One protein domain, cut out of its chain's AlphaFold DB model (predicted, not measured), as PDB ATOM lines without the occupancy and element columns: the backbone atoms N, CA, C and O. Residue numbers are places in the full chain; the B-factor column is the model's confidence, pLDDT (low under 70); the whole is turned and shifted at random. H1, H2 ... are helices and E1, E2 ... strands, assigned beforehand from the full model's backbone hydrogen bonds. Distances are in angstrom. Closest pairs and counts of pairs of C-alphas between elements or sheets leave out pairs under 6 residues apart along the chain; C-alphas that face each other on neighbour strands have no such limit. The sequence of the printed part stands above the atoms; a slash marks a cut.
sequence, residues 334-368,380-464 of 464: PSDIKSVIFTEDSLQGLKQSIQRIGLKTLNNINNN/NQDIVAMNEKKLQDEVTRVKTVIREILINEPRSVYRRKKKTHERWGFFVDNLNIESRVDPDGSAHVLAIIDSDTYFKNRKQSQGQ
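What this domain is: This is residues 334 to 368 and 380 to 464 of the 464 residues of the protein "TsaA-like domain-containing protein" of Cavenderia fasciculata (strain SH3) (UniProt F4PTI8). A small, strongly twisted sheet of four strands curls round residues 398 to 407 of one long helix, H2, whose other end, residues 380 to 389, sticks out as an arm. H1 packs on the sheet along E4 and meets the middle of H2, while H3 stands up from the opposite face of the sheet to H1, with residues 456 to 464 sticking out as a tail. The printed part has 120 residues, with three named helices and four named strands in the order E1 H1 H2 E2 E3 E4 H3; the sheet runs E1 E4 E3 E2 and is mixed, and the class is mixed, helices and strands. The whole is only just compact, close to loose, with a radius of gyration of the C-alphas of 15.9 A and spans of 54 by 41 by 23 A.

Where its parts are: Find C-alpha 339 at (-48.753, 4.516, 20.612), where strand E1, residues 339 to 342, begins. Helix H1 follows at residues 344 to 357, 19.9 A long. Beyond the cut, helix H2 runs 41.8 A from C-alpha 380 at (-39.774, 8.965, 58.986) to residue 408. Then come E2, residues 424 to 428, E3, residues 431 to 437, and E4, residues 442 to 450, 24.0 A long. H3 takes residues 451 to 460, ending at C-alpha 460, (-17.440, 15.856, 24.928).

How they stand to each other: Start at edge strand E1, parallel to E4: N 443 and O 339 are 2.9 A apart. E2, E3 and E4 form a meander, each strand the antiparallel neighbour of the one before, with hairpins E2 and E3, and E3 and E4. Look for N 446 and O 434, 2.8 A, between E4 and E3, and N 426 and O 433, 3.0 A, between E3 and E2. H1 is on the sheet at a height of 4.6 A, only just over E4, with 3 of its C-alphas falling on it; its closest C-alphas to E4 are Ser 346 and Ala 447, 4.0 A. H1 touches H2, closest at the C-alphas of Lys 351 and Val 395, 6.7 A, at a steep tilt of 61 degrees, opposite ways. The sheet curls round H2; the closest C-alphas of E1 and H2 are Val 340 and Arg 403, 6.1 A. H3 stands up from the sheet, rising 52 degrees, and is apart from H2. In H1, H2 and H3 every O i to N i+4 pair is within hydrogen-bond range.

The domain as a whole: The C-alphas farthest apart, of Asn 380 and Lys 418, are 54.4 A apart. Residues 369 to 379 are not printed, and C-alphas 368 and 380 are 20.8 A apart across this cut. The link from H2 to E2 is long, 15 residues. Confidence is under 70 at residues 364 to 368, 410, 412 to 421 and 462 to 464.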
ATOM      1  N   PRO A 334     -54.934  13.360  10.821       70.50
ATOM      2  CA  PRO A 334     -54.690  12.501  11.974       70.50
ATOM      3  C   PRO A 334     -53.189  12.246  12.163       70.50
ATOM      4  O   PRO A 334     -52.377  12.440  11.253       70.50
ATOM      5  N   SER A 335     -52.809  11.832  13.370       75.69
ATOM      6  CA  SER A 335     -51.414  11.505  13.665       75.69
ATOM      7  C   SER A 335     -51.024  10.153  13.082       75.69
ATOM      8  O   SER A 335     -51.770   9.184  13.193       75.69
ATOM      9  N   ASP A 336     -49.819  10.077  12.516       77.62
ATOM     10  CA  ASP A 336     -49.223   8.805  12.096       77.62
ATOM     11  C   ASP A 336     -48.741   7.977  13.318       77.62
ATOM     12  O   ASP A 336     -48.486   6.780  13.191       77.62
ATOM     13  N   ILE A 337     -48.614   8.606  14.501       83.56
ATOM     14  CA  ILE A 337     -48.190   7.971  15.759       83.56
ATOM     15  C   ILE A 337     -49.423   7.482  16.526       83.56
ATOM     16  O   ILE A 337     -50.282   8.276  16.910       83.56
ATOM     17  N   LYS A 338     -49.487   6.169  16.768       85.06
ATOM     18  CA  LYS A 338     -50.622   5.476  17.405       85.06
ATOM     19  C   LYS A 338     -50.387   5.170  18.882       85.06
ATOM     20  O   LYS A 338     -51.334   5.109  19.658       85.06
ATOM     21  N   SER A 339     -49.135   4.934  19.264       91.50
ATOM     22  CA  SER A 339     -48.753   4.516  20.612       91.50
ATOM     23  C   SER A 339     -47.411   5.122  21.016       91.50
ATOM     24  O   SER A 339     -46.594   5.490  20.172       91.50
ATOM     25  N   VAL A 340     -47.192   5.237  22.328       94.06
ATOM     26  CA  VAL A 340     -45.951   5.759  22.909       94.06
ATOM     27  C   VAL A 340     -45.460   4.795  23.980       94.06
ATOM     28  O   VAL A 340     -46.123   4.600  25.005       94.06
ATOM     29  N   ILE A 341     -44.290   4.217  23.733       96.38
ATOM     30  CA  ILE A 341     -43.645   3.199  24.559       96.38
ATOM     31  C   ILE A 341     -42.424   3.839  25.220       96.38
ATOM     32  O   ILE A 341     -41.613   4.468  24.549       96.38
ATOM     33  N   PHE A 342     -42.290   3.683  26.534       97.94
ATOM     34  CA  PHE A 342     -41.118   4.132  27.288       97.94
ATOM     35  C   PHE A 342     -40.228   2.917  27.557       97.94
ATOM     36  O   PHE A 342     -40.732   1.914  28.061       97.94
ATOM     37  N   THR A 343     -38.940   2.988  27.214       97.62
ATOM     38  CA  THR A 343     -37.948   1.975  27.619       97.62
ATOM     39  C   THR A 343     -37.680   2.056  29.122       97.62
ATOM     40  O   THR A 343     -37.889   3.114  29.723       97.62
ATOM     41  N   GLU A 344     -37.163   0.982  29.720       97.25
ATOM     42  CA  GLU A 344     -36.755   1.001  31.130       97.25
ATOM     43  C   GLU A 344     -35.687   2.081  31.380       97.25
ATOM     44  O   GLU A 344     -35.876   2.928  32.250       97.25
ATOM     45  N   ASP A 345     -34.670   2.170  30.514       97.06
ATOM     46  CA  ASP A 345     -33.649   3.229  30.519       97.06
ATOM     47  C   ASP A 345     -34.260   4.643  30.558       97.06
ATOM     48  O   ASP A 345     -33.798   5.516  31.296       97.06
ATOM     49  N   SER A 346     -35.333   4.887  29.791       97.56
ATOM     50  CA  SER A 346     -36.013   6.188  29.778       97.56
ATOM     51  C   SER A 346     -36.754   6.486  31.085       97.56
ATOM     52  O   SER A 346     -36.792   7.638  31.517       97.56
ATOM     53  N   LEU A 347     -37.319   5.465  31.737       97.88
ATOM     54  CA  LEU A 347     -38.025   5.602  33.013       97.88
ATOM     55  C   LEU A 347     -37.045   5.761  34.179       97.88
ATOM     56  O   LEU A 347     -37.277   6.594  35.058       97.88
ATOM     57  N   GLN A 348     -35.940   5.017  34.163       97.19
ATOM     58  CA  GLN A 348     -34.854   5.137  35.127       97.19
ATOM     59  C   GLN A 348     -34.178   6.511  35.017       97.19
ATOM     60  O   GLN A 348     -34.065   7.216  36.022       97.19
ATOM     61  N   GLY A 349     -33.816   6.936  33.801       97.25
ATOM     62  CA  GLY A 349     -33.224   8.250  33.540       97.25
ATOM     63  C   GLY A 349     -34.144   9.412  33.927       97.25
ATOM     64  O   GLY A 349     -33.684  10.383  34.534       97.25
ATOM     65  N   LEU A 350     -35.457   9.292  33.688       97.56
ATOM     66  CA  LEU A 350     -36.457  10.263  34.147       97.56
ATOM     67  C   LEU A 350     -36.496  10.367  35.681       97.56
ATOM     68  O   LEU A 350     -36.385  11.474  36.209       97.56
ATOM     69  N   LYS A 351     -36.608   9.237  36.396       96.75
ATOM     70  CA  LYS A 351     -36.610   9.208  37.871       96.75
ATOM     71  C   LYS A 351     -35.340   9.846  38.444       96.75
ATOM     72  O   LYS A 351     -35.435  10.747  39.275       96.75
ATOM     73  N   GLN A 352     -34.169   9.445  37.945       96.38
ATOM     74  CA  GLN A 352     -32.870   9.981  38.370       96.38
ATOM     75  C   GLN A 352     -32.721  11.481  38.073       96.38
ATOM     76  O   GLN A 352     -32.146  12.216  38.876       96.38
ATOM     77  N   SER A 353     -33.239  11.952  36.934       96.25
ATOM     78  CA  SER A 353     -33.183  13.370  36.561       96.25
ATOM     79  C   SER A 353     -34.056  14.226  37.483       96.25
ATOM     80  O   SER A 353     -33.568  15.228  38.004       96.25
ATOM     81  N   ILE A 354     -35.296  13.798  37.761       95.00
ATOM     82  CA  ILE A 354     -36.188  14.485  38.712       95.00
ATOM     83  C   ILE A 354     -35.573  14.491  40.118       95.00
ATOM     84  O   ILE A 354     -35.513  15.540  40.750       95.00
ATOM     85  N   GLN A 355     -35.046  13.360  40.595       93.06
ATOM     86  CA  GLN A 355     -34.414  13.283  41.919       93.06
ATOM     87  C   GLN A 355     -33.184  14.194  42.061       93.06
ATOM     88  O   GLN A 355     -32.936  14.705  43.150       93.06
ATOM     89  N   ARG A 356     -32.406  14.406  40.988       92.69
ATOM     90  CA  ARG A 356     -31.172  15.210  41.042       92.69
ATOM     91  C   ARG A 356     -31.381  16.708  40.823       92.69
ATOM     92  O   ARG A 356     -30.672  17.486  41.454       92.69
ATOM     93  N   ILE A 357     -32.266  17.118  39.910       91.75
ATOM     94  CA  ILE A 357     -32.441  18.544  39.553       91.75
ATOM     95  C   ILE A 357     -33.875  19.073  39.701       91.75
ATOM     96  O   ILE A 357     -34.118  20.251  39.436       91.75
ATOM     97  N   GLY A 358     -34.825  18.231  40.114       92.12
ATOM     98  CA  GLY A 358     -36.247  18.570  40.175       92.12
ATOM     99  C   GLY A 358     -36.862  18.850  38.800       92.12
ATOM    100  O   GLY A 358     -36.283  18.554  37.756       92.12
ATOM    101  N   LEU A 359     -38.043  19.465  38.807       92.06
ATOM    102  CA  LEU A 359     -38.710  20.034  37.632       92.06
ATOM    103  C   LEU A 359     -38.866  21.543  37.855       92.06
ATOM    104  O   LEU A 359     -39.215  21.957  38.964       92.06
ATOM    105  N   LYS A 360     -38.626  22.375  36.833       90.25
ATOM    106  CA  LYS A 360     -38.763  23.839  36.936       90.25
ATOM    107  C   LYS A 360     -40.233  24.260  36.969       90.25
ATOM    108  O   LYS A 360     -40.607  25.111  37.774       90.25
ATOM    109  N   THR A 361     -41.050  23.660  36.105       88.44
ATOM    110  CA  THR A 361     -42.412  24.128  35.796       88.44
ATOM    111  C   THR A 361     -43.464  23.023  35.927       88.44
ATOM    112  O   THR A 361     -44.602  23.312  36.277       88.44
ATOM    113  N   LEU A 362     -43.101  21.758  35.685       83.81
ATOM    114  CA  LEU A 362     -43.983  20.588  35.817       83.81
ATOM    115  C   LEU A 362     -44.007  19.983  37.236       83.81
ATOM    116  O   LEU A 362     -44.599  18.923  37.443       83.81
ATOM    117  N   ASN A 363     -43.384  20.648  38.216       80.50
ATOM    118  CA  ASN A 363     -43.487  20.291  39.635       80.50
ATOM    119  C   ASN A 363     -44.932  20.444  40.159       80.50
ATOM    120  O   ASN A 363     -45.819  20.985  39.489       80.50
ATOM    121  N   ASN A 364     -45.229  19.895  41.340       65.19
ATOM    122  CA  ASN A 364     -46.614  19.861  41.809       65.19
ATOM    123  C   ASN A 364     -47.139  21.238  42.282       65.19
ATOM    124  O   ASN A 364     -46.934  21.629  43.428       65.19
ATOM    125  N   ILE A 365     -47.877  21.927  41.399       56.03
ATOM    126  CA  ILE A 365     -48.456  23.277  41.563       56.03
ATOM    127  C   ILE A 365     -49.312  23.450  42.839       56.03
ATOM    128  O   ILE A 365     -49.489  24.571  43.312       56.03
ATOM    129  N   ASN A 366     -49.819  22.361  43.424       50.88
ATOM    130  CA  ASN A 366     -50.738  22.409  44.565       50.88
ATOM    131  C   ASN A 366     -50.054  22.391  45.948       50.88
ATOM    132  O   ASN A 366     -50.729  22.632  46.941       50.88
ATOM    133  N   ASN A 367     -48.745  22.123  46.044       48.81
ATOM    134  CA  ASN A 367     -48.110  21.765  47.325       48.81
ATOM    135  C   ASN A 367     -47.419  22.920  48.081       48.81
ATOM    136  O   ASN A 367     -46.791  22.670  49.105       48.81
ATOM    137  N   ASN A 368     -47.508  24.171  47.616       44.25
ATOM    138  CA  ASN A 368     -46.781  25.292  48.237       44.25
ATOM    139  C   ASN A 368     -47.542  26.032  49.358       44.25
ATOM    140  O   ASN A 368     -46.972  26.950  49.946       44.25
ATOM    141  N   ASN A 380     -40.741   9.091  60.084       77.81
ATOM    142  CA  ASN A 380     -39.774   8.965  58.986       77.81
ATOM    143  C   ASN A 380     -40.281   8.055  57.848       77.81
ATOM    144  O   ASN A 380     -39.901   8.261  56.697       77.81
ATOM    145  N   GLN A 381     -41.141   7.072  58.143       79.81
ATOM    146  CA  GLN A 381     -41.744   6.206  57.123       79.81
ATOM    147  C   GLN A 381     -42.784   6.963  56.285       79.81
ATOM    148  O   GLN A 381     -42.768   6.854  55.059       79.81
ATOM    149  N   ASP A 382     -43.614   7.795  56.919       82.38
ATOM    150  CA  ASP A 382     -44.603   8.629  56.222       82.38
ATOM    151  C   ASP A 382     -43.919   9.638  55.288       82.38
ATOM    152  O   ASP A 382     -44.335   9.805  54.143       82.38
ATOM    153  N   ILE A 383     -42.819  10.261  55.734       81.94
ATOM    154  CA  ILE A 383     -42.028  11.203  54.922       81.94
ATOM    155  C   ILE A 383     -41.452  10.512  53.676       81.94
ATOM    156  O   ILE A 383     -41.498  11.072  52.577       81.94
ATOM    157  N   VAL A 384     -40.926   9.290  53.811       86.06
ATOM    158  CA  VAL A 384     -40.418   8.508  52.669       86.06
ATOM    159  C   VAL A 384     -41.553   8.174  51.695       86.06
ATOM    160  O   VAL A 384     -41.416   8.442  50.500       86.06
ATOM    161  N   ALA A 385     -42.695   7.691  52.194       86.06
ATOM    162  CA  ALA A 385     -43.858   7.367  51.366       86.06
ATOM    163  C   ALA A 385     -44.439   8.599  50.640       86.06
ATOM    164  O   ALA A 385     -44.792   8.521  49.460       86.06
ATOM    165  N   MET A 386     -44.494   9.762  51.302       85.25
ATOM    166  CA  MET A 386     -44.915  11.028  50.685       85.25
ATOM    167  C   MET A 386     -43.966  11.467  49.563       85.25
ATOM    168  O   MET A 386     -44.428  11.887  48.500       85.25
ATOM    169  N   ASN A 387     -42.651  11.344  49.768       87.06
ATOM    170  CA  ASN A 387     -41.651  11.687  48.755       87.06
ATOM    171  C   ASN A 387     -41.697  10.741  47.546       87.06
ATOM    172  O   ASN A 387     -41.613  11.200  46.406       87.06
ATOM    173  N   GLU A 388     -41.880   9.437  47.770       89.50
ATOM    174  CA  GLU A 388     -42.023   8.457  46.690       89.50
ATOM    175  C   GLU A 388     -43.308   8.691  45.881       89.50
ATOM    176  O   GLU A 388     -43.265   8.717  44.648       89.50
ATOM    177  N   LYS A 389     -44.431   8.980  46.554       90.69
ATOM    178  CA  LYS A 389     -45.683   9.380  45.897       90.69
ATOM    179  C   LYS A 389     -45.504  10.646  45.055       90.69
ATOM    180  O   LYS A 389     -45.876  10.648  43.884       90.69
ATOM    181  N   LYS A 390     -44.882  11.697  45.607       90.38
ATOM    182  CA  LYS A 390     -44.598  12.948  44.880       90.38
ATOM    183  C   LYS A 390     -43.769  12.692  43.618       90.38
ATOM    184  O   LYS A 390     -44.123  13.184  42.548       90.38
ATOM    185  N   LEU A 391     -42.699  11.901  43.729       92.19
ATOM    186  CA  LEU A 391     -41.864  11.526  42.587       92.19
ATOM    187  C   LEU A 391     -42.674  10.768  41.528       92.19
ATOM    188  O   LEU A 391     -42.531  11.034  40.336       92.19
ATOM    189  N   GLN A 392     -43.544   9.846  41.942       93.44
ATOM    190  CA  GLN A 392     -44.387   9.081  41.029       93.44
ATOM    191  C   GLN A 392     -45.435   9.959  40.316       93.44
ATOM    192  O   GLN A 392     -45.690   9.748  39.124       93.44
ATOM    193  N   ASP A 393     -45.992  10.969  40.990       92.44
ATOM    194  CA  ASP A 393     -46.902  11.960  40.399       92.44
ATOM    195  C   ASP A 393     -46.176  12.848  39.366       92.44
ATOM    196  O   ASP A 393     -46.674  13.050  38.254       92.44
ATOM    197  N   GLU A 394     -44.965  13.320  39.684       93.94
ATOM    198  CA  GLU A 394     -44.113  14.116  38.785       93.94
ATOM    199  C   GLU A 394     -43.675  13.306  37.546       93.94
ATOM    200  O   GLU A 394     -43.849  13.758  36.408       93.94
ATOM    201  N   VAL A 395     -43.217  12.062  37.739       95.50
ATOM    202  CA  VAL A 395     -42.924  11.096  36.659       95.50
ATOM    203  C   VAL A 395     -44.152  10.871  35.773       95.50
ATOM    204  O   VAL A 395     -44.042  10.862  34.544       95.50
ATOM    205  N   THR A 396     -45.332  10.697  36.373       95.81
ATOM    206  CA  THR A 396     -46.580  10.470  35.633       95.81
ATOM    207  C   THR A 396     -46.952  11.691  34.796       95.81
ATOM    208  O   THR A 396     -47.259  11.538  33.611       95.81
ATOM    209  N   ARG A 397     -46.842  12.904  35.352       94.38
ATOM    210  CA  ARG A 397     -47.125  14.155  34.633       94.38
ATOM    211  C   ARG A 397     -46.198  14.351  33.436       94.38
ATOM    212  O   ARG A 397     -46.685  14.578  32.329       94.38
ATOM    213  N   VAL A 398     -44.885  14.190  33.622       96.25
ATOM    214  CA  VAL A 398     -43.902  14.305  32.528       96.25
ATOM    215  C   VAL A 398     -44.182  13.276  31.426       96.25
ATOM    216  O   VAL A 398     -44.205  13.632  30.246       96.25
ATOM    217  N   LYS A 399     -44.482  12.019  31.784       97.00
ATOM    218  CA  LYS A 399     -44.868  10.981  30.810       97.00
ATOM    219  C   LYS A 399     -46.122  11.366  30.024       97.00
ATOM    220  O   LYS A 399     -46.159  11.130  28.818       97.00
ATOM    221  N   THR A 400     -47.130  11.957  30.663       96.38
ATOM    222  CA  THR A 400     -48.351  12.414  29.981       96.38
ATOM    223  C   THR A 400     -48.058  13.545  28.993       96.38
ATOM    224  O   THR A 400     -48.445  13.425  27.833       96.38
ATOM    225  N   VAL A 401     -47.282  14.565  29.379       95.50
ATOM    226  CA  VAL A 401     -46.865  15.652  28.466       95.50
ATOM    227  C   VAL A 401     -46.091  15.108  27.257       95.50
ATOM    228  O   VAL A 401     -46.380  15.472  26.118       95.50
ATOM    229  N   ILE A 402     -45.151  14.181  27.475       95.31
ATOM    230  CA  ILE A 402     -44.396  13.522  26.393       95.31
ATOM    231  C   ILE A 402     -45.336  12.764  25.443       95.31
ATOM    232  O   ILE A 402     -45.211  12.898  24.224       95.31
ATOM    233  N   ARG A 403     -46.299  11.997  25.977       95.00
ATOM    234  CA  ARG A 403     -47.293  11.271  25.167       95.00
ATOM    235  C   ARG A 403     -48.152  12.211  24.332       95.00
ATOM    236  O   ARG A 403     -48.320  11.973  23.141       95.00
ATOM    237  N   GLU A 404     -48.667  13.271  24.944       93.62
ATOM    238  CA  GLU A 404     -49.483  14.281  24.273       93.62
ATOM    239  C   GLU A 404     -48.723  14.958  23.123       93.62
ATOM    240  O   GLU A 404     -49.277  15.111  22.039       93.62
ATOM    241  N   ILE A 405     -47.447  15.312  23.309       91.44
ATOM    242  CA  ILE A 405     -46.619  15.902  22.242       91.44
ATOM    243  C   ILE A 405     -46.413  14.905  21.096       91.44
ATOM    244  O   ILE A 405     -46.613  15.253  19.932       91.44
ATOM    245  N   LEU A 406     -46.040  13.660  21.408       89.25
ATOM    246  CA  LEU A 406     -45.769  12.634  20.398       89.25
ATOM    247  C   LEU A 406     -47.022  12.258  19.595       89.25
ATOM    248  O   LEU A 406     -46.955  12.169  18.371       89.25
ATOM    249  N   ILE A 407     -48.164  12.075  20.260       88.12
ATOM    250  CA  ILE A 407     -49.417  11.668  19.614       88.12
ATOM    251  C   ILE A 407     -50.094  12.873  18.951       88.12
ATOM    252  O   ILE A 407     -50.349  12.851  17.749       88.12
ATOM    253  N   ASN A 408     -50.357  13.954  19.688       86.38
ATOM    254  CA  ASN A 408     -51.225  15.041  19.220       86.38
ATOM    255  C   ASN A 408     -50.480  16.114  18.404       86.38
ATOM    256  O   ASN A 408     -51.121  16.974  17.786       86.38
ATOM    257  N   GLU A 409     -49.145  16.097  18.357       77.06
ATOM    258  CA  GLU A 409     -48.339  17.126  17.690       77.06
ATOM    259  C   GLU A 409     -47.339  16.560  16.653       77.06
ATOM    260  O   GLU A 409     -46.126  16.736  16.763       77.06
ATOM    261  N   PRO A 410     -47.821  15.924  15.564       66.00
ATOM    262  CA  PRO A 410     -46.967  15.232  14.598       66.00
ATOM    263  C   PRO A 410     -46.145  16.207  13.733       66.00
ATOM    264  O   PRO A 410     -46.638  16.765  12.741       66.00
ATOM    265  N   ARG A 411     -44.883  16.455  14.107       71.12
ATOM    266  CA  ARG A 411     -43.944  17.336  13.379       71.12
ATOM    267  C   ARG A 411     -43.372  16.684  12.128       71.12
ATOM    268  O   ARG A 411     -43.251  15.471  12.040       71.12
ATOM    269  N   SER A 412     -42.860  17.501  11.211       59.31
ATOM    270  CA  SER A 412     -42.061  17.051  10.056       59.31
ATOM    271  C   SER A 412     -40.721  16.390  10.418       59.31
ATOM    272  O   SER A 412     -40.134  15.726   9.566       59.31
ATOM    273  N   VAL A 413     -40.237  16.569  11.654       57.69
ATOM    274  CA  VAL A 413     -39.090  15.824  12.210       57.69
ATOM    275  C   VAL A 413     -39.482  14.369  12.492       57.69
ATOM    276  O   VAL A 413     -38.674  13.477  12.280       57.69
ATOM    277  N   TYR A 414     -40.734  14.132  12.896       57.88
ATOM    278  CA  TYR A 414     -41.274  12.806  13.217       57.88
ATOM    279  C   TYR A 414     -41.851  12.142  11.950       57.88
ATOM    280  O   TYR A 414     -41.690  10.949  11.717       57.88
ATOM    281  N   ARG A 415     -42.484  12.939  11.075       55.56
ATOM    282  CA  ARG A 415     -43.121  12.507   9.822       55.56
ATOM    283  C   ARG A 415     -42.161  12.509   8.628       55.56
ATOM    284  O   ARG A 415     -42.191  13.439   7.814       55.56
ATOM    285  N   ARG A 416     -41.388  11.436   8.433       52.94
ATOM    286  CA  ARG A 416     -40.866  11.071   7.097       52.94
ATOM    287  C   ARG A 416     -40.781   9.558   6.893       52.94
ATOM    288  O   ARG A 416     -39.947   8.912   7.516       52.94
ATOM    289  N   LYS A 417     -41.425   9.063   5.822       48.75
ATOM    290  CA  LYS A 417     -41.139   7.771   5.141       48.75
ATOM    291  C   LYS A 417     -39.696   7.655   4.570       48.75
ATOM    292  O   LYS A 417     -39.453   6.899   3.642       48.75
ATOM    293  N   LYS A 418     -38.763   8.488   5.045       48.81
ATOM    294  CA  LYS A 418     -37.346   8.585   4.646       48.81
ATOM    295  C   LYS A 418     -36.382   8.645   5.847       48.81
ATOM    296  O   LYS A 418     -35.188   8.783   5.624       48.81
ATOM    297  N   LYS A 419     -36.892   8.656   7.088       50.81
ATOM    298  CA  LYS A 419     -36.108   8.747   8.339       50.81
ATOM    299  C   LYS A 419     -36.712   7.891   9.468       50.81
ATOM    300  O   LYS A 419     -36.522   8.185  10.644       50.81
ATOM    301  N   THR A 420     -37.462   6.845   9.118       57.72
ATOM    302  CA  THR A 420     -37.805   5.791  10.082       57.72
ATOM    303  C   THR A 420     -36.513   5.226  10.672       57.72
ATOM    304  O   THR A 420     -35.510   5.115   9.968       57.72
ATOM    305  N   HIS A 421     -36.536   4.904  11.963       66.06
ATOM    306  CA  HIS A 421     -35.393   4.438  12.763       66.06
ATOM    307  C   HIS A 421     -34.302   5.461  13.150       66.06
ATOM    308  O   HIS A 421     -33.464   5.127  13.989       66.06
ATOM    309  N   GLU A 422     -34.307   6.704  12.651       78.88
ATOM    310  CA  GLU A 422     -33.378   7.724  13.169       78.88
ATOM    311  C   GLU A 422     -33.754   8.152  14.597       78.88
ATOM    312  O   GLU A 422     -34.918   8.443  14.889       78.88
ATOM    313  N   ARG A 423     -32.752   8.239  15.485       85.56
ATOM    314  CA  ARG A 423     -32.914   8.857  16.808       85.56
ATOM    315  C   ARG A 423     -32.976  10.373  16.665       85.56
ATOM    316  O   ARG A 423     -32.159  10.979  15.973       85.56
ATOM    317  N   TRP A 424     -33.907  10.993  17.371       86.19
ATOM    318  CA  TRP A 424     -34.040  12.443  17.467       86.19
ATOM    319  C   TRP A 424     -34.427  12.819  18.898       86.19
ATOM    320  O   TRP A 424     -34.834  11.962  19.677       86.19
ATOM    321  N   GLY A 425     -34.302  14.095  19.265       89.00
ATOM    322  CA  GLY A 425     -34.665  14.543  20.609       89.00
ATOM    323  C   GLY A 425     -35.324  15.912  20.658       89.00
ATOM    324  O   GLY A 425     -35.261  16.687  19.696       89.00
ATOM    325  N   PHE A 426     -35.980  16.194  21.779       92.25
ATOM    326  CA  PHE A 426     -36.692  17.437  22.079       92.25
ATOM    327  C   PHE A 426     -36.643  17.745  23.578       92.25
ATOM    328  O   PHE A 426     -36.247  16.896  24.371       92.25
ATOM    329  N   PHE A 427     -37.022  18.967  23.960       93.50
ATOM    330  CA  PHE A 427     -36.969  19.405  25.353       93.50
ATOM    331  C   PHE A 427     -38.367  19.623  25.930       93.50
ATOM    332  O   PHE A 427     -39.213  20.252  25.290       93.50
ATOM    333  N   VAL A 428     -38.567  19.149  27.158       94.69
ATOM    334  CA  VAL A 428     -39.723  19.445  28.012       94.69
ATOM    335  C   VAL A 428     -39.185  19.720  29.409       94.69
ATOM    336  O   VAL A 428     -38.378  18.953  29.925       94.69
ATOM    337  N   ASP A 429     -39.622  20.825  30.002       94.62
ATOM    338  CA  ASP A 429     -39.077  21.385  31.237       94.62
ATOM    339  C   ASP A 429     -37.538  21.509  31.130       94.62
ATOM    340  O   ASP A 429     -37.017  22.038  30.145       94.62
ATOM    341  N   ASN A 430     -36.804  20.995  32.108       94.12
ATOM    342  CA  ASN A 430     -35.354  20.898  32.171       94.12
ATOM    343  C   ASN A 430     -34.807  19.565  31.606       94.12
ATOM    344  O   ASN A 430     -33.613  19.291  31.754       94.12
ATOM    345  N   LEU A 431     -35.622  18.765  30.911       96.62
ATOM    346  CA  LEU A 431     -35.274  17.435  30.396       96.62
ATOM    347  C   LEU A 431     -35.091  17.425  28.867       96.62
ATOM    348  O   LEU A 431     -35.827  18.081  28.130       96.62
ATOM    349  N   ASN A 432     -34.139  16.622  28.388       95.88
ATOM    350  CA  ASN A 432     -34.004  16.190  26.999       95.88
ATOM    351  C   ASN A 432     -34.569  14.771  26.848       95.88
ATOM    352  O   ASN A 432     -34.126  13.836  27.518       95.88
ATOM    353  N   ILE A 433     -35.509  14.617  25.923       95.50
ATOM    354  CA  ILE A 433     -36.194  13.370  25.605       95.50
ATOM    355  C   ILE A 433     -35.682  12.895  24.253       95.50
ATOM    356  O   ILE A 433     -35.833  13.611  23.262       95.50
ATOM    357  N   GLU A 434     -35.093  11.703  24.205       94.31
ATOM    358  CA  GLU A 434     -34.707  11.039  22.961       94.31
ATOM    359  C   GLU A 434     -35.759  10.011  22.549       94.31
ATOM    360  O   GLU A 434     -36.217   9.194  23.352       94.31
ATOM    361  N   SER A 435     -36.127  10.035  21.272       91.75
ATOM    362  CA  SER A 435     -37.181   9.207  20.704       91.75
ATOM    363  C   SER A 435     -36.812   8.665  19.323       91.75
ATOM    364  O   SER A 435     -35.987   9.221  18.596       91.75
ATOM    365  N   ARG A 436     -37.480   7.574  18.954       89.75
ATOM    366  CA  ARG A 436     -37.503   6.967  17.620       89.75
ATOM    367  C   ARG A 436     -38.956   6.663  17.267       89.75
ATOM    368  O   ARG A 436     -39.742   6.343  18.153       89.75
ATOM    369  N   VAL A 437     -39.314   6.766  15.991       86.38
ATOM    370  CA  VAL A 437     -40.614   6.296  15.492       86.38
ATOM    371  C   VAL A 437     -40.355   5.157  14.519       86.38
ATOM    372  O   VAL A 437     -39.534   5.303  13.604       86.38
ATOM    373  N   ASP A 438     -41.025   4.034  14.745       86.56
ATOM    374  CA  ASP A 438     -40.911   2.844  13.911       86.56
ATOM    375  C   ASP A 438     -42.043   2.778  12.861       86.56
ATOM    376  O   ASP A 438     -43.039   3.504  12.965       86.56
ATOM    377  N   PRO A 439     -41.884   1.988  11.776       83.06
ATOM    378  CA  PRO A 439     -42.765   2.045  10.605       83.06
ATOM    379  C   PRO A 439     -44.233   1.665  10.857       83.06
ATOM    380  O   PRO A 439     -45.088   1.967  10.026       83.06
ATOM    381  N   ASP A 440     -44.531   1.012  11.981       86.19
ATOM    382  CA  ASP A 440     -45.877   0.621  12.413       86.19
ATOM    383  C   ASP A 440     -46.698   1.787  13.014       86.19
ATOM    384  O   ASP A 440     -47.935   1.709  13.110       86.19
ATOM    385  N   GLY A 441     -46.019   2.887  13.365       84.00
ATOM    386  CA  GLY A 441     -46.576   4.054  14.049       84.00
ATOM    387  C   GLY A 441     -46.363   4.047  15.567       84.00
ATOM    388  O   GLY A 441     -46.999   4.841  16.264       84.00
ATOM    389  N   SER A 442     -45.504   3.172  16.098       89.75
ATOM    390  CA  SER A 442     -45.086   3.210  17.501       89.75
ATOM    391  C   SER A 442     -43.958   4.231  17.714       89.75
ATOM    392  O   SER A 442     -42.986   4.304  16.957       89.75
ATOM    393  N   ALA A 443     -44.093   5.070  18.743       91.19
ATOM    394  CA  ALA A 443     -43.061   6.013  19.161       91.19
ATOM    395  C   ALA A 443     -42.366   5.499  20.429       91.19
ATOM    396  O   ALA A 443     -42.949   5.479  21.514       91.19
ATOM    397  N   HIS A 444     -41.105   5.106  20.295       93.81
ATOM    398  CA  HIS A 444     -40.267   4.664  21.401       93.81
ATOM    399  C   HIS A 444     -39.519   5.855  22.003       93.81
ATOM    400  O   HIS A 444     -38.713   6.496  21.328       93.81
ATOM    401  N   VAL A 445     -39.762   6.144  23.280       96.06
ATOM    402  CA  VAL A 445     -38.935   7.031  24.104       96.06
ATOM    403  C   VAL A 445     -37.772   6.198  24.629       96.06
ATOM    404  O   VAL A 445     -37.986   5.257  25.389       96.06
ATOM    405  N   LEU A 446     -36.563   6.504  24.158       96.25
ATOM    406  CA  LEU A 446     -35.366   5.683  24.351       96.25
ATOM    407  C   LEU A 446     -34.563   6.098  25.583       96.25
ATOM    408  O   LEU A 446     -34.046   5.241  26.290       96.25
ATOM    409  N   ALA A 447     -34.466   7.403  25.830       96.69
ATOM    410  CA  ALA A 447     -33.754   7.975  26.963       96.69
ATOM    411  C   ALA A 447     -34.413   9.291  27.385       96.69
ATOM    412  O   ALA A 447     -34.885  10.062  26.545       96.69
ATOM    413  N   ILE A 448     -34.419   9.557  28.688       97.50
ATOM    414  CA  ILE A 448     -34.752  10.866  29.250       97.50
ATOM    415  C   ILE A 448     -33.615  11.228  30.193       97.50
ATOM    416  O   ILE A 448     -33.349  10.501  31.147       97.50
ATOM    417  N   ILE A 449     -32.939  12.335  29.907       96.12
ATOM    418  CA  ILE A 449     -31.855  12.869  30.732       96.12
ATOM    419  C   ILE A 449     -32.071  14.359  30.955       96.12
ATOM    420  O   ILE A 449     -32.693  15.041  30.141       96.12
ATOM    421  N   ASP A 450     -31.540  14.891  32.042       94.69
ATOM    422  CA  ASP A 450     -31.518  16.324  32.288       94.69
ATOM    423  C   ASP A 450     -30.681  17.100  31.259       94.69
ATOM    424  O   ASP A 450     -29.736  16.601  30.640       94.69
ATOM    425  N   SER A 451     -31.009  18.383  31.139       89.69
ATOM    426  CA  SER A 451     -30.327  19.325  30.255       89.69
ATOM    427  C   SER A 451     -28.830  19.445  30.546       89.69
ATOM    428  O   SER A 451     -28.046  19.523  29.600       89.69
ATOM    429  N   ASP A 452     -28.403  19.430  31.813       89.62
ATOM    430  CA  ASP A 452     -26.989  19.623  32.153       89.62
ATOM    431  C   ASP A 452     -26.140  18.436  31.703       89.62
ATOM    432  O   ASP A 452     -25.100  18.633  31.068       89.62
ATOM    433  N   THR A 453     -26.593  17.205  31.961       91.50
ATOM    434  CA  THR A 453     -25.942  15.994  31.432       91.50
ATOM    435  C   THR A 453     -25.957  15.981  29.906       91.50
ATOM    436  O   THR A 453     -24.915  15.754  29.292       91.50
ATOM    437  N   TYR A 454     -27.086  16.321  29.272       91.12
ATOM    438  CA  TYR A 454     -27.169  16.407  27.811       91.12
ATOM    439  C   TYR A 454     -26.124  17.374  27.220       91.12
ATOM    440  O   TYR A 454     -25.409  17.021  26.279       91.12
ATOM    441  N   PHE A 455     -25.984  18.586  27.772       88.19
ATOM    442  CA  PHE A 455     -25.006  19.559  27.271       88.19
ATOM    443  C   PHE A 455     -23.556  19.213  27.634       88.19
ATOM    444  O   PHE A 455     -22.661  19.577  26.870       88.19
ATOM    445  N   LYS A 456     -23.302  18.499  28.739       89.75
ATOM    446  CA  LYS A 456     -21.970  17.955  29.064       89.75
ATOM    447  C   LYS A 456     -21.553  16.891  28.047       89.75
ATOM    448  O   LYS A 456     -20.528  17.065  27.388       89.75
ATOM    449  N   ASN A 457     -22.390  15.874  27.836       88.38
ATOM    450  CA  ASN A 457     -22.125  14.775  26.903       88.38
ATOM    451  C   ASN A 457     -21.922  15.301  25.473       88.38
ATOM    452  O   ASN A 457     -20.966  14.936  24.794       88.38
ATOM    453  N   ARG A 458     -22.768  16.245  25.037       83.81
ATOM    454  CA  ARG A 458     -22.668  16.855  23.704       83.81
ATOM    455  C   ARG A 458     -21.407  17.700  23.497       83.81
ATOM    456  O   ARG A 458     -20.941  17.809  22.369       83.81
ATOM    457  N   LYS A 459     -20.856  18.320  24.548       80.31
ATOM    458  CA  LYS A 459     -19.563  19.021  24.458       80.31
ATOM    459  C   LYS A 459     -18.410  18.032  24.306       80.31
ATOM    460  O   LYS A 459     -17.523  18.278  23.501       80.31
ATOM    461  N   GLN A 460     -18.446  16.917  25.037       75.81
ATOM    462  CA  GLN A 460     -17.440  15.856  24.928       75.81
ATOM    463  C   GLN A 460     -17.436  15.239  23.521       75.81
ATOM    464  O   GLN A 460     -16.381  15.145  22.906       75.81
ATOM    465  N   SER A 461     -18.612  14.947  22.954       72.81
ATOM    466  CA  SER A 461     -18.751  14.396  21.594       72.81
ATOM    467  C   SER A 461     -18.490  15.394  20.450       72.81
ATOM    468  O   SER A 461     -18.716  15.052  19.294       72.81
ATOM    469  N   GLN A 462     -18.148  16.651  20.751       65.94
ATOM    470  CA  GLN A 462     -17.769  17.682  19.769       65.94
ATOM    471  C   GLN A 462     -16.325  18.178  19.967       65.94
ATOM    472  O   GLN A 462     -15.891  19.079  19.251       65.94
ATOM    473  N   GLY A 463     -15.611  17.633  20.959       48.19
ATOM    474  CA  GLY A 463     -14.170  17.809  21.165       48.19
ATOM    475  C   GLY A 463     -13.340  16.603  20.705       48.19
ATOM    476  O   GLY A 463     -12.139  16.572  20.964       48.19
ATOM    477  N   GLN A 464     -13.999  15.629  20.069       37.59
ATOM    478  CA  GLN A 464     -13.436  14.575  19.223       37.59
ATOM    479  C   GLN A 464     -13.764  14.921  17.766       37.59
ATOM    480  O   GLN A 464     -12.908  14.639  16.907       37.59
TER     481      GLN A 464